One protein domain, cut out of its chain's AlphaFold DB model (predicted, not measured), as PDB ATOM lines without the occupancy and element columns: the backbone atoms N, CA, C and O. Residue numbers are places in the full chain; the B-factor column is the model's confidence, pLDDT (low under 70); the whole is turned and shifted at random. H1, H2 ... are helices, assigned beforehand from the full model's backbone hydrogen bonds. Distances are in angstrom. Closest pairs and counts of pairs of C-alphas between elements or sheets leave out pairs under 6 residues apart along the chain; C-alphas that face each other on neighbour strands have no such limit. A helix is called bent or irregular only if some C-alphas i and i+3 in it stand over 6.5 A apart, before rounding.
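AT A GLANCE: This is residues 148 to 219 of the 422 residues of the protein "uncharacterized protein LOC103506312" of Diaphorina citri (UniProt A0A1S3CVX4). Two long helices, H2 and H3, meet as a T: H3 starts at the middle of H2 and runs away from it at about a right angle. The short helix H1 sits in the angle between them, on the side where H2 begins, and the short H4 turns off at the far end of H3, towards the opposite side. Between H2 and H3 the chain folds back in a loop, residues 187 to 195; residues 186 to 191, of which 186 belongs to H2, stick out at the end of H2. The printed part has 72 residues with four named helices, in the order H1, H2, H3, H4, and no named strand; the class is all helix. It is only just compact, close to loose, with a radius of gyration of the C-alphas of 13.4 A, and only just flat, spanning 38 by 31 by 17 A.

HOW THE PARTS SIT: H1, residues 150 to 154, touches H3, residues 196 to 212, where the closest C-alphas are those of Cys 152 and Trp 204, 5.2 A apart. H1 is close to but not clearly touching H2, residues 166 to 186; their closest C-alphas, of Leu 153 and Phe 172, are 7.6 A apart. H2 touches H3 with its residues 173 to 180 alone, and H3 touches H2 with 196 to 200 alone. The closest C-alphas of these two are those of Ile 176 and Ala 196, 6.1 A apart, and their lines are about perpendicular, at 83 degrees. H3 is the hub, touching three helices. It touches H4, residues 214 to 219, only at the corner by their link, and only just, with 3 pairs of C-alphas within 8 A; the closest are those of Ala 210 and Leu 217, 7.0 A apart. H3 and H4 run opposite ways at a steep tilt of 67 degrees. H4 is apart from H1 and from H2. In H1, H2 and H3 every O i to N i+4 pair is within hydrogen-bond range; in H4 1 of 2 is.

IN THESE COORDINATES: H1 begins at C-alpha 150, at (32.721, -43.229, -4.727), and is 6.4 A long from first to last C-alpha. H2 is the longest helix, 30.2 A from C-alpha 166 at (28.318, -52.490, -14.614) to C-alpha 186. H3 measures 24.3 A. H4 measures 9.9 A, ends at C-alpha 219, at (55.786, -38.953, 5.832), and is only just irregular: C-alphas 216 and 219 are 6.8 A apart.

THE WHOLE: The C-alphas farthest apart, of Asp 163 and Asn 189, are 38.0 A apart. The printed part has no cut. The link from H1 to H2, 11 residues, is long; that from H2 to H3, 9 residues, is short; that from H3 to H4, 1 residue, is tight. Residues 186 to 191 stand free. The mean pLDDT of the printed part is 84.8, with residues 188 to 192 and residue 219 under 70.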
ATOM      1  N   MET A 148      32.828 -50.962  -4.938       93.38
ATOM      2  CA  MET A 148      32.767 -49.730  -5.731       93.38
ATOM      3  C   MET A 148      32.343 -48.552  -4.840       93.38
ATOM      4  O   MET A 148      31.160 -48.200  -4.782       93.38
ATOM      5  N   ALA A 149      33.313 -48.008  -4.104       90.88
ATOM      6  CA  ALA A 149      33.191 -46.781  -3.325       90.88
ATOM      7  C   ALA A 149      33.399 -45.542  -4.213       90.88
ATOM      8  O   ALA A 149      34.216 -45.567  -5.137       90.88
ATOM      9  N   ASP A 150      32.687 -44.455  -3.923       90.31
ATOM     10  CA  ASP A 150      32.721 -43.229  -4.727       90.31
ATOM     11  C   ASP A 150      34.122 -42.574  -4.627       90.31
ATOM     12  O   ASP A 150      34.680 -42.104  -5.620       90.31
ATOM     13  N   GLU A 151      34.748 -42.659  -3.447       88.25
ATOM     14  CA  GLU A 151      36.108 -42.191  -3.146       88.25
ATOM     15  C   GLU A 151      37.178 -42.964  -3.933       88.25
ATOM     16  O   GLU A 151      38.140 -42.382  -4.429       88.25
ATOM     17  N   CYS A 152      36.997 -44.279  -4.108       90.00
ATOM     18  CA  CYS A 152      37.912 -45.105  -4.900       90.00
ATOM     19  C   CYS A 152      37.887 -44.750  -6.387       90.00
ATOM     20  O   CYS A 152      38.908 -44.893  -7.051       90.00
ATOM     21  N   LEU A 153      36.745 -44.296  -6.909       90.00
ATOM     22  CA  LEU A 153      36.629 -43.840  -8.294       90.00
ATOM     23  C   LEU A 153      37.274 -42.457  -8.458       90.00
ATOM     24  O   LEU A 153      38.060 -42.265  -9.378       90.00
ATOM     25  N   MET A 154      37.038 -41.534  -7.517       88.50
ATOM     26  CA  MET A 154      37.682 -40.207  -7.507       88.50
ATOM     27  C   MET A 154      39.208 -40.262  -7.301       88.50
ATOM     28  O   MET A 154      39.916 -39.342  -7.708       88.50
ATOM     29  N   ALA A 155      39.730 -41.340  -6.709       86.12
ATOM     30  CA  ALA A 155      41.166 -41.571  -6.553       86.12
ATOM     31  C   ALA A 155      41.889 -42.020  -7.842       86.12
ATOM     32  O   ALA A 155      43.122 -41.997  -7.870       86.12
ATOM     33  N   ILE A 156      41.164 -42.442  -8.888       85.25
ATOM     34  CA  ILE A 156      41.726 -43.008 -10.127       85.25
ATOM     35  C   ILE A 156      41.612 -41.968 -11.260       85.25
ATOM     36  O   ILE A 156      40.513 -41.735 -11.761       85.25
ATOM     37  N   PRO A 157      42.717 -41.333 -11.705       80.62
ATOM     38  CA  PRO A 157      42.687 -40.271 -12.709       80.62
ATOM     39  C   PRO A 157      42.290 -40.757 -14.111       80.62
ATOM     40  O   PRO A 157      41.916 -39.937 -14.942       80.62
ATOM     41  N   GLU A 158      42.345 -42.063 -14.389       79.31
ATOM     42  CA  GLU A 158      41.837 -42.665 -15.627       79.31
ATOM     43  C   GLU A 158      40.297 -42.792 -15.672       79.31
ATOM     44  O   GLU A 158      39.750 -43.194 -16.700       79.31
ATOM     45  N   ILE A 159      39.587 -42.478 -14.578       77.12
ATOM     46  CA  ILE A 159      38.120 -42.542 -14.481       77.12
ATOM     47  C   ILE A 159      37.555 -41.111 -14.431       77.12
ATOM     48  O   ILE A 159      37.383 -40.506 -13.373       77.12
ATOM     49  N   GLU A 160      37.249 -40.556 -15.605       74.75
ATOM     50  CA  GLU A 160      36.619 -39.235 -15.730       74.75
ATOM     51  C   GLU A 160      35.116 -39.286 -15.387       74.75
ATOM     52  O   GLU A 160      34.257 -39.409 -16.257       74.75
ATOM     53  N   GLY A 161      34.798 -39.155 -14.094       73.25
ATOM     54  CA  GLY A 161      33.426 -39.048 -13.583       73.25
ATOM     55  C   GLY A 161      32.899 -40.316 -12.901       73.25
ATOM     56  O   GLY A 161      33.458 -41.401 -13.023       73.25
ATOM     57  N   ILE A 162      31.814 -40.174 -12.131       82.25
ATOM     58  CA  ILE A 162      31.303 -41.234 -11.244       82.25
ATOM     59  C   ILE A 162      30.039 -41.873 -11.835       82.25
ATOM     60  O   ILE A 162      28.916 -41.544 -11.450       82.25
ATOM     61  N   ASP A 163      30.232 -42.796 -12.778       87.06
ATOM     62  CA  ASP A 163      29.146 -43.521 -13.447       87.06
ATOM     63  C   ASP A 163      28.895 -44.899 -12.809       87.06
ATOM     64  O   ASP A 163      29.700 -45.828 -12.899       87.06
ATOM     65  N   TYR A 164      27.726 -45.076 -12.189       90.25
ATOM     66  CA  TYR A 164      27.374 -46.276 -11.414       90.25
ATOM     67  C   TYR A 164      26.942 -47.479 -12.276       90.25
ATOM     68  O   TYR A 164      25.981 -48.179 -11.942       90.25
ATOM     69  N   THR A 165      27.613 -47.732 -13.403       93.44
ATOM     70  CA  THR A 165      27.253 -48.806 -14.346       93.44
ATOM     71  C   THR A 165      28.089 -50.073 -14.148       93.44
ATOM     72  O   THR A 165      29.220 -50.031 -13.664       93.44
ATOM     73  N   THR A 166      27.568 -51.222 -14.593       93.56
ATOM     74  CA  THR A 166      28.318 -52.490 -14.614       93.56
ATOM     75  C   THR A 166      29.615 -52.392 -15.426       93.56
ATOM     76  O   THR A 166      30.595 -53.040 -15.077       93.56
ATOM     77  N   LYS A 167      29.655 -51.567 -16.484       92.69
ATOM     78  CA  LYS A 167      30.854 -51.392 -17.320       92.69
ATOM     79  C   LYS A 167      31.975 -50.703 -16.544       92.69
ATOM     80  O   LYS A 167      33.097 -51.199 -16.540       92.69
ATOM     81  N   GLU A 168      31.653 -49.624 -15.837       92.88
ATOM     82  CA  GLU A 168      32.623 -48.906 -15.003       92.88
ATOM     83  C   GLU A 168      33.067 -49.750 -13.805       92.88
ATOM     84  O   GLU A 168      34.256 -49.784 -13.493       92.88
ATOM     85  N   TYR A 169      32.162 -50.543 -13.212       95.25
ATOM     86  CA  TYR A 169      32.554 -51.523 -12.196       95.25
ATOM     87  C   TYR A 169      33.592 -52.525 -12.721       95.25
ATOM     88  O   TYR A 169      34.579 -52.792 -12.042       95.25
ATOM     89  N   LEU A 170      33.425 -53.051 -13.940       94.50
ATOM     90  CA  LEU A 170      34.396 -53.985 -14.525       94.50
ATOM     91  C   LEU A 170      35.736 -53.310 -14.872       94.50
ATOM     92  O   LEU A 170      36.781 -53.939 -14.691       94.50
ATOM     93  N   LYS A 171      35.752 -52.033 -15.292       92.69
ATOM     94  CA  LYS A 171      37.008 -51.264 -15.425       92.69
ATOM     95  C   LYS A 171      37.720 -51.131 -14.074       92.69
ATOM     96  O   LYS A 171      38.910 -51.428 -13.983       92.69
ATOM     97  N   PHE A 172      36.984 -50.746 -13.031       94.06
ATOM     98  CA  PHE A 172      37.495 -50.613 -11.666       94.06
ATOM     99  C   PHE A 172      38.044 -51.943 -11.117       94.06
ATOM    100  O   PHE A 172      39.159 -51.983 -10.605       94.06
ATOM    101  N   VAL A 173      37.327 -53.056 -11.313       94.94
ATOM    102  CA  VAL A 173      37.807 -54.409 -10.977       94.94
ATOM    103  C   VAL A 173      39.138 -54.713 -11.667       94.94
ATOM    104  O   VAL A 173      40.067 -55.183 -11.013       94.94
ATOM    105  N   ASN A 174      39.263 -54.427 -12.966       93.94
ATOM    106  CA  ASN A 174      40.501 -54.677 -13.708       93.94
ATOM    107  C   ASN A 174      41.667 -53.814 -13.190       93.94
ATOM    108  O   ASN A 174      42.779 -54.317 -13.042       93.94
ATOM    109  N   PHE A 175      41.414 -52.546 -12.851       92.56
ATOM    110  CA  PHE A 175      42.403 -51.659 -12.230       92.56
ATOM    111  C   PHE A 175      42.896 -52.193 -10.872       92.56
ATOM    112  O   PHE A 175      44.106 -52.277 -10.625       92.56
ATOM    113  N   ILE A 176      41.967 -52.615 -10.006       94.00
ATOM    114  CA  ILE A 176      42.295 -53.207  -8.705       94.00
ATOM    115  C   ILE A 176      43.065 -54.522  -8.890       94.00
ATOM    116  O   ILE A 176      44.098 -54.699  -8.252       94.00
ATOM    117  N   ASN A 177      42.649 -55.404  -9.802       93.75
ATOM    118  CA  ASN A 177      43.336 -56.677 -10.057       93.75
ATOM    119  C   ASN A 177      44.766 -56.484 -10.588       93.75
ATOM    120  O   ASN A 177      45.687 -57.137 -10.098       93.75
ATOM    121  N   ASN A 178      44.989 -55.534 -11.503       93.25
ATOM    122  CA  ASN A 178      46.335 -55.158 -11.956       93.25
ATOM    123  C   ASN A 178      47.211 -54.676 -10.781       93.25
ATOM    124  O   ASN A 178      48.397 -55.004 -10.697       93.25
ATOM    125  N   THR A 179      46.616 -53.928  -9.847       90.69
ATOM    126  CA  THR A 179      47.291 -53.428  -8.642       90.69
ATOM    127  C   THR A 179      47.600 -54.555  -7.648       90.69
ATOM    128  O   THR A 179      48.725 -54.633  -7.156       90.69
ATOM    129  N   VAL A 180      46.656 -55.474  -7.413       91.19
ATOM    130  CA  VAL A 180      46.832 -56.704  -6.616       91.19
ATOM    131  C   VAL A 180      47.962 -57.564  -7.180       91.19
ATOM    132  O   VAL A 180      48.845 -57.992  -6.438       91.19
ATOM    133  N   GLU A 181      47.973 -57.803  -8.494       91.62
ATOM    134  CA  GLU A 181      49.036 -58.556  -9.160       91.62
ATOM    135  C   GLU A 181      50.409 -57.911  -8.961       91.62
ATOM    136  O   GLU A 181      51.376 -58.609  -8.657       91.62
ATOM    137  N   ARG A 182      50.508 -56.590  -9.138       89.19
ATOM    138  CA  ARG A 182      51.768 -55.854  -9.010       89.19
ATOM    139  C   ARG A 182      52.287 -55.879  -7.565       89.19
ATOM    140  O   ARG A 182      53.425 -56.290  -7.348       89.19
ATOM    141  N   LEU A 183      51.438 -55.569  -6.582       87.25
ATOM    142  CA  LEU A 183      51.793 -55.626  -5.156       87.25
ATOM    143  C   LEU A 183      52.217 -57.038  -4.718       87.25
ATOM    144  O   LEU A 183      53.188 -57.186  -3.978       87.25
ATOM    145  N   ASN A 184      51.561 -58.092  -5.211       88.69
ATOM    146  CA  ASN A 184      51.960 -59.473  -4.916       88.69
ATOM    147  C   ASN A 184      53.266 -59.899  -5.614       88.69
ATOM    148  O   ASN A 184      54.003 -60.720  -5.070       88.69
ATOM    149  N   LYS A 185      53.602 -59.328  -6.781       87.06
ATOM    150  CA  LYS A 185      54.911 -59.529  -7.439       87.06
ATOM    151  C   LYS A 185      56.048 -58.817  -6.693       87.06
ATOM    152  O   LYS A 185      57.185 -59.281  -6.749       87.06
ATOM    153  N   GLU A 186      55.748 -57.726  -5.991       82.31
ATOM    154  CA  GLU A 186      56.688 -56.963  -5.158       82.31
ATOM    155  C   GLU A 186      56.840 -57.542  -3.738       82.31
ATOM    156  O   GLU A 186      57.944 -57.534  -3.190       82.31
ATOM    157  N   SER A 187      55.770 -58.103  -3.157       75.56
ATOM    158  CA  SER A 187      55.703 -58.644  -1.784       75.56
ATOM    159  C   SER A 187      56.439 -59.985  -1.602       75.56
ATOM    160  O   SER A 187      55.882 -60.982  -1.145       75.56
ATOM    161  N   LYS A 188      57.733 -60.023  -1.942       59.12
ATOM    162  CA  LYS A 188      58.602 -61.209  -1.812       59.12
ATOM    163  C   LYS A 188      59.158 -61.432  -0.398       59.12
ATOM    164  O   LYS A 188      59.775 -62.463  -0.148       59.12
ATOM    165  N   ASN A 189      58.931 -60.495   0.526       55.25
ATOM    166  CA  ASN A 189      59.598 -60.441   1.835       55.25
ATOM    167  C   ASN A 189      58.733 -60.948   3.014       55.25
ATOM    168  O   ASN A 189      58.971 -60.575   4.158       55.25
ATOM    169  N   GLY A 190      57.733 -61.797   2.757       54.12
ATOM    170  CA  GLY A 190      56.935 -62.451   3.806       54.12
ATOM    171  C   GLY A 190      55.761 -61.636   4.364       54.12
ATOM    172  O   GLY A 190      54.964 -62.171   5.133       54.12
ATOM    173  N   THR A 191      55.587 -60.383   3.936       56.38
ATOM    174  CA  THR A 191      54.312 -59.666   4.060       56.38
ATOM    175  C   THR A 191      53.228 -60.397   3.260       56.38
ATOM    176  O   THR A 191      53.461 -60.804   2.120       56.38
ATOM    177  N   GLY A 192      52.064 -60.614   3.881       69.00
ATOM    178  CA  GLY A 192      51.016 -61.493   3.353       69.00
ATOM    179  C   GLY A 192      50.434 -61.065   2.001       69.00
ATOM    180  O   GLY A 192      50.530 -59.906   1.602       69.00
ATOM    181  N   THR A 193      49.812 -62.023   1.311       85.12
ATOM    182  CA  THR A 193      49.179 -61.830  -0.000       85.12
ATOM    183  C   THR A 193      48.103 -60.745   0.048       85.12
ATOM    184  O   THR A 193      47.192 -60.813   0.872       85.12
ATOM    185  N   TRP A 194      48.199 -59.781  -0.868       89.06
ATOM    186  CA  TRP A 194      47.178 -58.767  -1.114       89.06
ATOM    187  C   TRP A 194      46.005 -59.354  -1.898       89.06
ATOM    188  O   TRP A 194      46.215 -60.137  -2.827       89.06
ATOM    189  N   ASN A 195      44.789 -58.909  -1.593       91.12
ATOM    190  CA  ASN A 195      43.584 -59.236  -2.352       91.12
ATOM    191  C   ASN A 195      42.777 -57.993  -2.774       91.12
ATOM    192  O   ASN A 195      43.099 -56.868  -2.383       91.12
ATOM    193  N   ALA A 196      41.747 -58.192  -3.603       92.81
ATOM    194  CA  ALA A 196      40.989 -57.098  -4.213       92.81
ATOM    195  C   ALA A 196      40.375 -56.140  -3.176       92.81
ATOM    196  O   ALA A 196      40.514 -54.925  -3.306       92.81
ATOM    197  N   HIS A 197      39.768 -56.679  -2.115       90.50
ATOM    198  CA  HIS A 197      39.178 -55.889  -1.025       90.50
ATOM    199  C   HIS A 197      40.227 -55.139  -0.190       90.50
ATOM    200  O   HIS A 197      40.007 -54.003   0.212       90.50
ATOM    201  N   GLN A 198      41.404 -55.723   0.053       89.81
ATOM    202  CA  GLN A 198      42.491 -55.036   0.765       89.81
ATOM    203  C   GLN A 198      43.076 -53.867  -0.035       89.81
ATOM    204  O   GLN A 198      43.404 -52.835   0.549       89.81
ATOM    205  N   VAL A 199      43.217 -54.023  -1.355       91.00
ATOM    206  CA  VAL A 199      43.732 -52.967  -2.241       91.00
ATOM    207  C   VAL A 199      42.707 -51.843  -2.413       91.00
ATOM    208  O   VAL A 199      43.079 -50.674  -2.353       91.00
ATOM    209  N   GLU A 200      41.422 -52.181  -2.539       93.19
ATOM    210  CA  GLU A 200      40.321 -51.213  -2.518       93.19
ATOM    211  C   GLU A 200      40.277 -50.433  -1.197       93.19
ATOM    212  O   GLU A 200      40.373 -49.208  -1.217       93.19
ATOM    213  N   LEU A 201      40.271 -51.118  -0.049       88.81
ATOM    214  CA  LEU A 201      40.303 -50.455   1.258       88.81
ATOM    215  C   LEU A 201      41.550 -49.585   1.464       88.81
ATOM    216  O   LEU A 201      41.455 -48.557   2.136       88.81
ATOM    217  N   ALA A 202      42.710 -49.963   0.918       88.69
ATOM    218  CA  ALA A 202      43.919 -49.140   0.979       88.69
ATOM    219  C   ALA A 202      43.786 -47.861   0.131       88.69
ATOM    220  O   ALA A 202      44.154 -46.784   0.601       88.69
ATOM    221  N   LEU A 203      43.206 -47.964  -1.071       89.81
ATOM    222  CA  LEU A 203      42.908 -46.827  -1.948       89.81
ATOM    223  C   LEU A 203      41.880 -45.875  -1.308       89.81
ATOM    224  O   LEU A 203      42.133 -44.673  -1.230       89.81
ATOM    225  N   TRP A 204      40.776 -46.420  -0.782       88.75
ATOM    226  CA  TRP A 204      39.745 -45.680  -0.043       88.75
ATOM    227  C   TRP A 204      40.341 -44.932   1.155       88.75
ATOM    228  O   TRP A 204      40.203 -43.716   1.280       88.75
ATOM    229  N   THR A 205      41.079 -45.657   2.003       84.69
ATOM    230  CA  THR A 205      41.740 -45.108   3.198       84.69
ATOM    231  C   THR A 205      42.674 -43.969   2.839       84.69
ATOM    232  O   THR A 205      42.704 -42.957   3.537       84.69
ATOM    233  N   HIS A 206      43.452 -44.135   1.767       84.12
ATOM    234  CA  HIS A 206      44.366 -43.103   1.321       84.12
ATOM    235  C   HIS A 206      43.606 -41.836   0.896       84.12
ATOM    236  O   HIS A 206      43.973 -40.741   1.321       84.12
ATOM    237  N   TYR A 207      42.562 -41.969   0.070       86.56
ATOM    238  CA  TYR A 207      41.758 -40.834  -0.395       86.56
ATOM    239  C   TYR A 207      41.170 -40.049   0.787       86.56
ATOM    240  O   TYR A 207      41.422 -38.853   0.922       86.56
ATOM    241  N   VAL A 208      40.487 -40.736   1.709       83.00
ATOM    242  CA  VAL A 208      39.853 -40.096   2.873       83.00
ATOM    243  C   VAL A 208      40.891 -39.477   3.821       83.00
ATOM    244  O   VAL A 208      40.684 -38.378   4.333       83.00
ATOM    245  N   ALA A 209      42.056 -40.109   4.008       81.94
ATOM    246  CA  ALA A 209      43.156 -39.504   4.763       81.94
ATOM    247  C   ALA A 209      43.710 -38.230   4.091       81.94
ATOM    248  O   ALA A 209      44.129 -37.311   4.794       81.94
ATOM    249  N   ALA A 210      43.692 -38.146   2.756       83.31
ATOM    250  CA  ALA A 210      44.169 -36.978   2.014       83.31
ATOM    251  C   ALA A 210      43.219 -35.778   2.097       83.31
ATOM    252  O   ALA A 210      43.695 -34.641   2.087       83.31
ATOM    253  N   GLU A 211      41.911 -36.020   2.209       83.38
ATOM    254  CA  GLU A 211      40.918 -34.966   2.436       83.38
ATOM    255  C   GLU A 211      40.856 -34.530   3.905       83.38
ATOM    256  O   GLU A 211      40.878 -33.332   4.185       83.38
ATOM    257  N   LEU A 212      40.808 -35.478   4.851       79.94
ATOM    258  CA  LEU A 212      40.602 -35.167   6.271       79.94
ATOM    259  C   LEU A 212      41.876 -34.717   6.996       79.94
ATOM    260  O   LEU A 212      41.810 -33.830   7.847       79.94
ATOM    261  N   LYS A 213      43.027 -35.348   6.721       79.81
ATOM    262  CA  LYS A 213      44.258 -35.135   7.500       79.81
ATOM    263  C   LYS A 213      45.533 -35.386   6.678       79.81
ATOM    264  O   LYS A 213      46.286 -36.320   6.974       79.81
ATOM    265  N   PRO A 214      45.814 -34.545   5.662       80.56
ATOM    266  CA  PRO A 214      46.926 -34.746   4.729       80.56
ATOM    267  C   PRO A 214      48.311 -34.807   5.393       80.56
ATOM    268  O   PRO A 214      49.214 -35.406   4.814       80.56
ATOM    269  N   GLU A 215      48.461 -34.261   6.606       80.00
ATOM    270  CA  GLU A 215      49.643 -34.394   7.478       80.00
ATOM    271  C   GLU A 215      50.085 -35.859   7.654       80.00
ATOM    272  O   GLU A 215      51.271 -36.167   7.564       80.00
ATOM    273  N   LEU A 216      49.134 -36.797   7.802       73.69
ATOM    274  CA  LEU A 216      49.410 -38.238   7.946       73.69
ATOM    275  C   LEU A 216      50.094 -38.858   6.716       73.69
ATOM    276  O   LEU A 216      50.580 -39.986   6.780       73.69
ATOM    277  N   LEU A 217      50.083 -38.151   5.585       74.25
ATOM    278  CA  LEU A 217      50.595 -38.605   4.296       74.25
ATOM    279  C   LEU A 217      51.899 -37.894   3.902       74.25
ATOM    280  O   LEU A 217      52.516 -38.252   2.894       74.25
ATOM    281  N   GLU A 218      52.332 -36.890   4.669       71.19
ATOM    282  CA  GLU A 218      53.569 -36.154   4.386       71.19
ATOM    283  C   GLU A 218      54.808 -37.020   4.626       71.19
ATOM    284  O   GLU A 218      55.731 -36.975   3.813       71.19
ATOM    285  N   ASP A 219      54.771 -37.911   5.623       64.56
ATOM    286  CA  ASP A 219      55.786 -38.953   5.832       64.56
ATOM    287  C   ASP A 219      55.975 -39.831   4.576       64.56
ATOM    288  O   ASP A 219      57.105 -40.072   4.144       64.56
TER     289      ASP A 219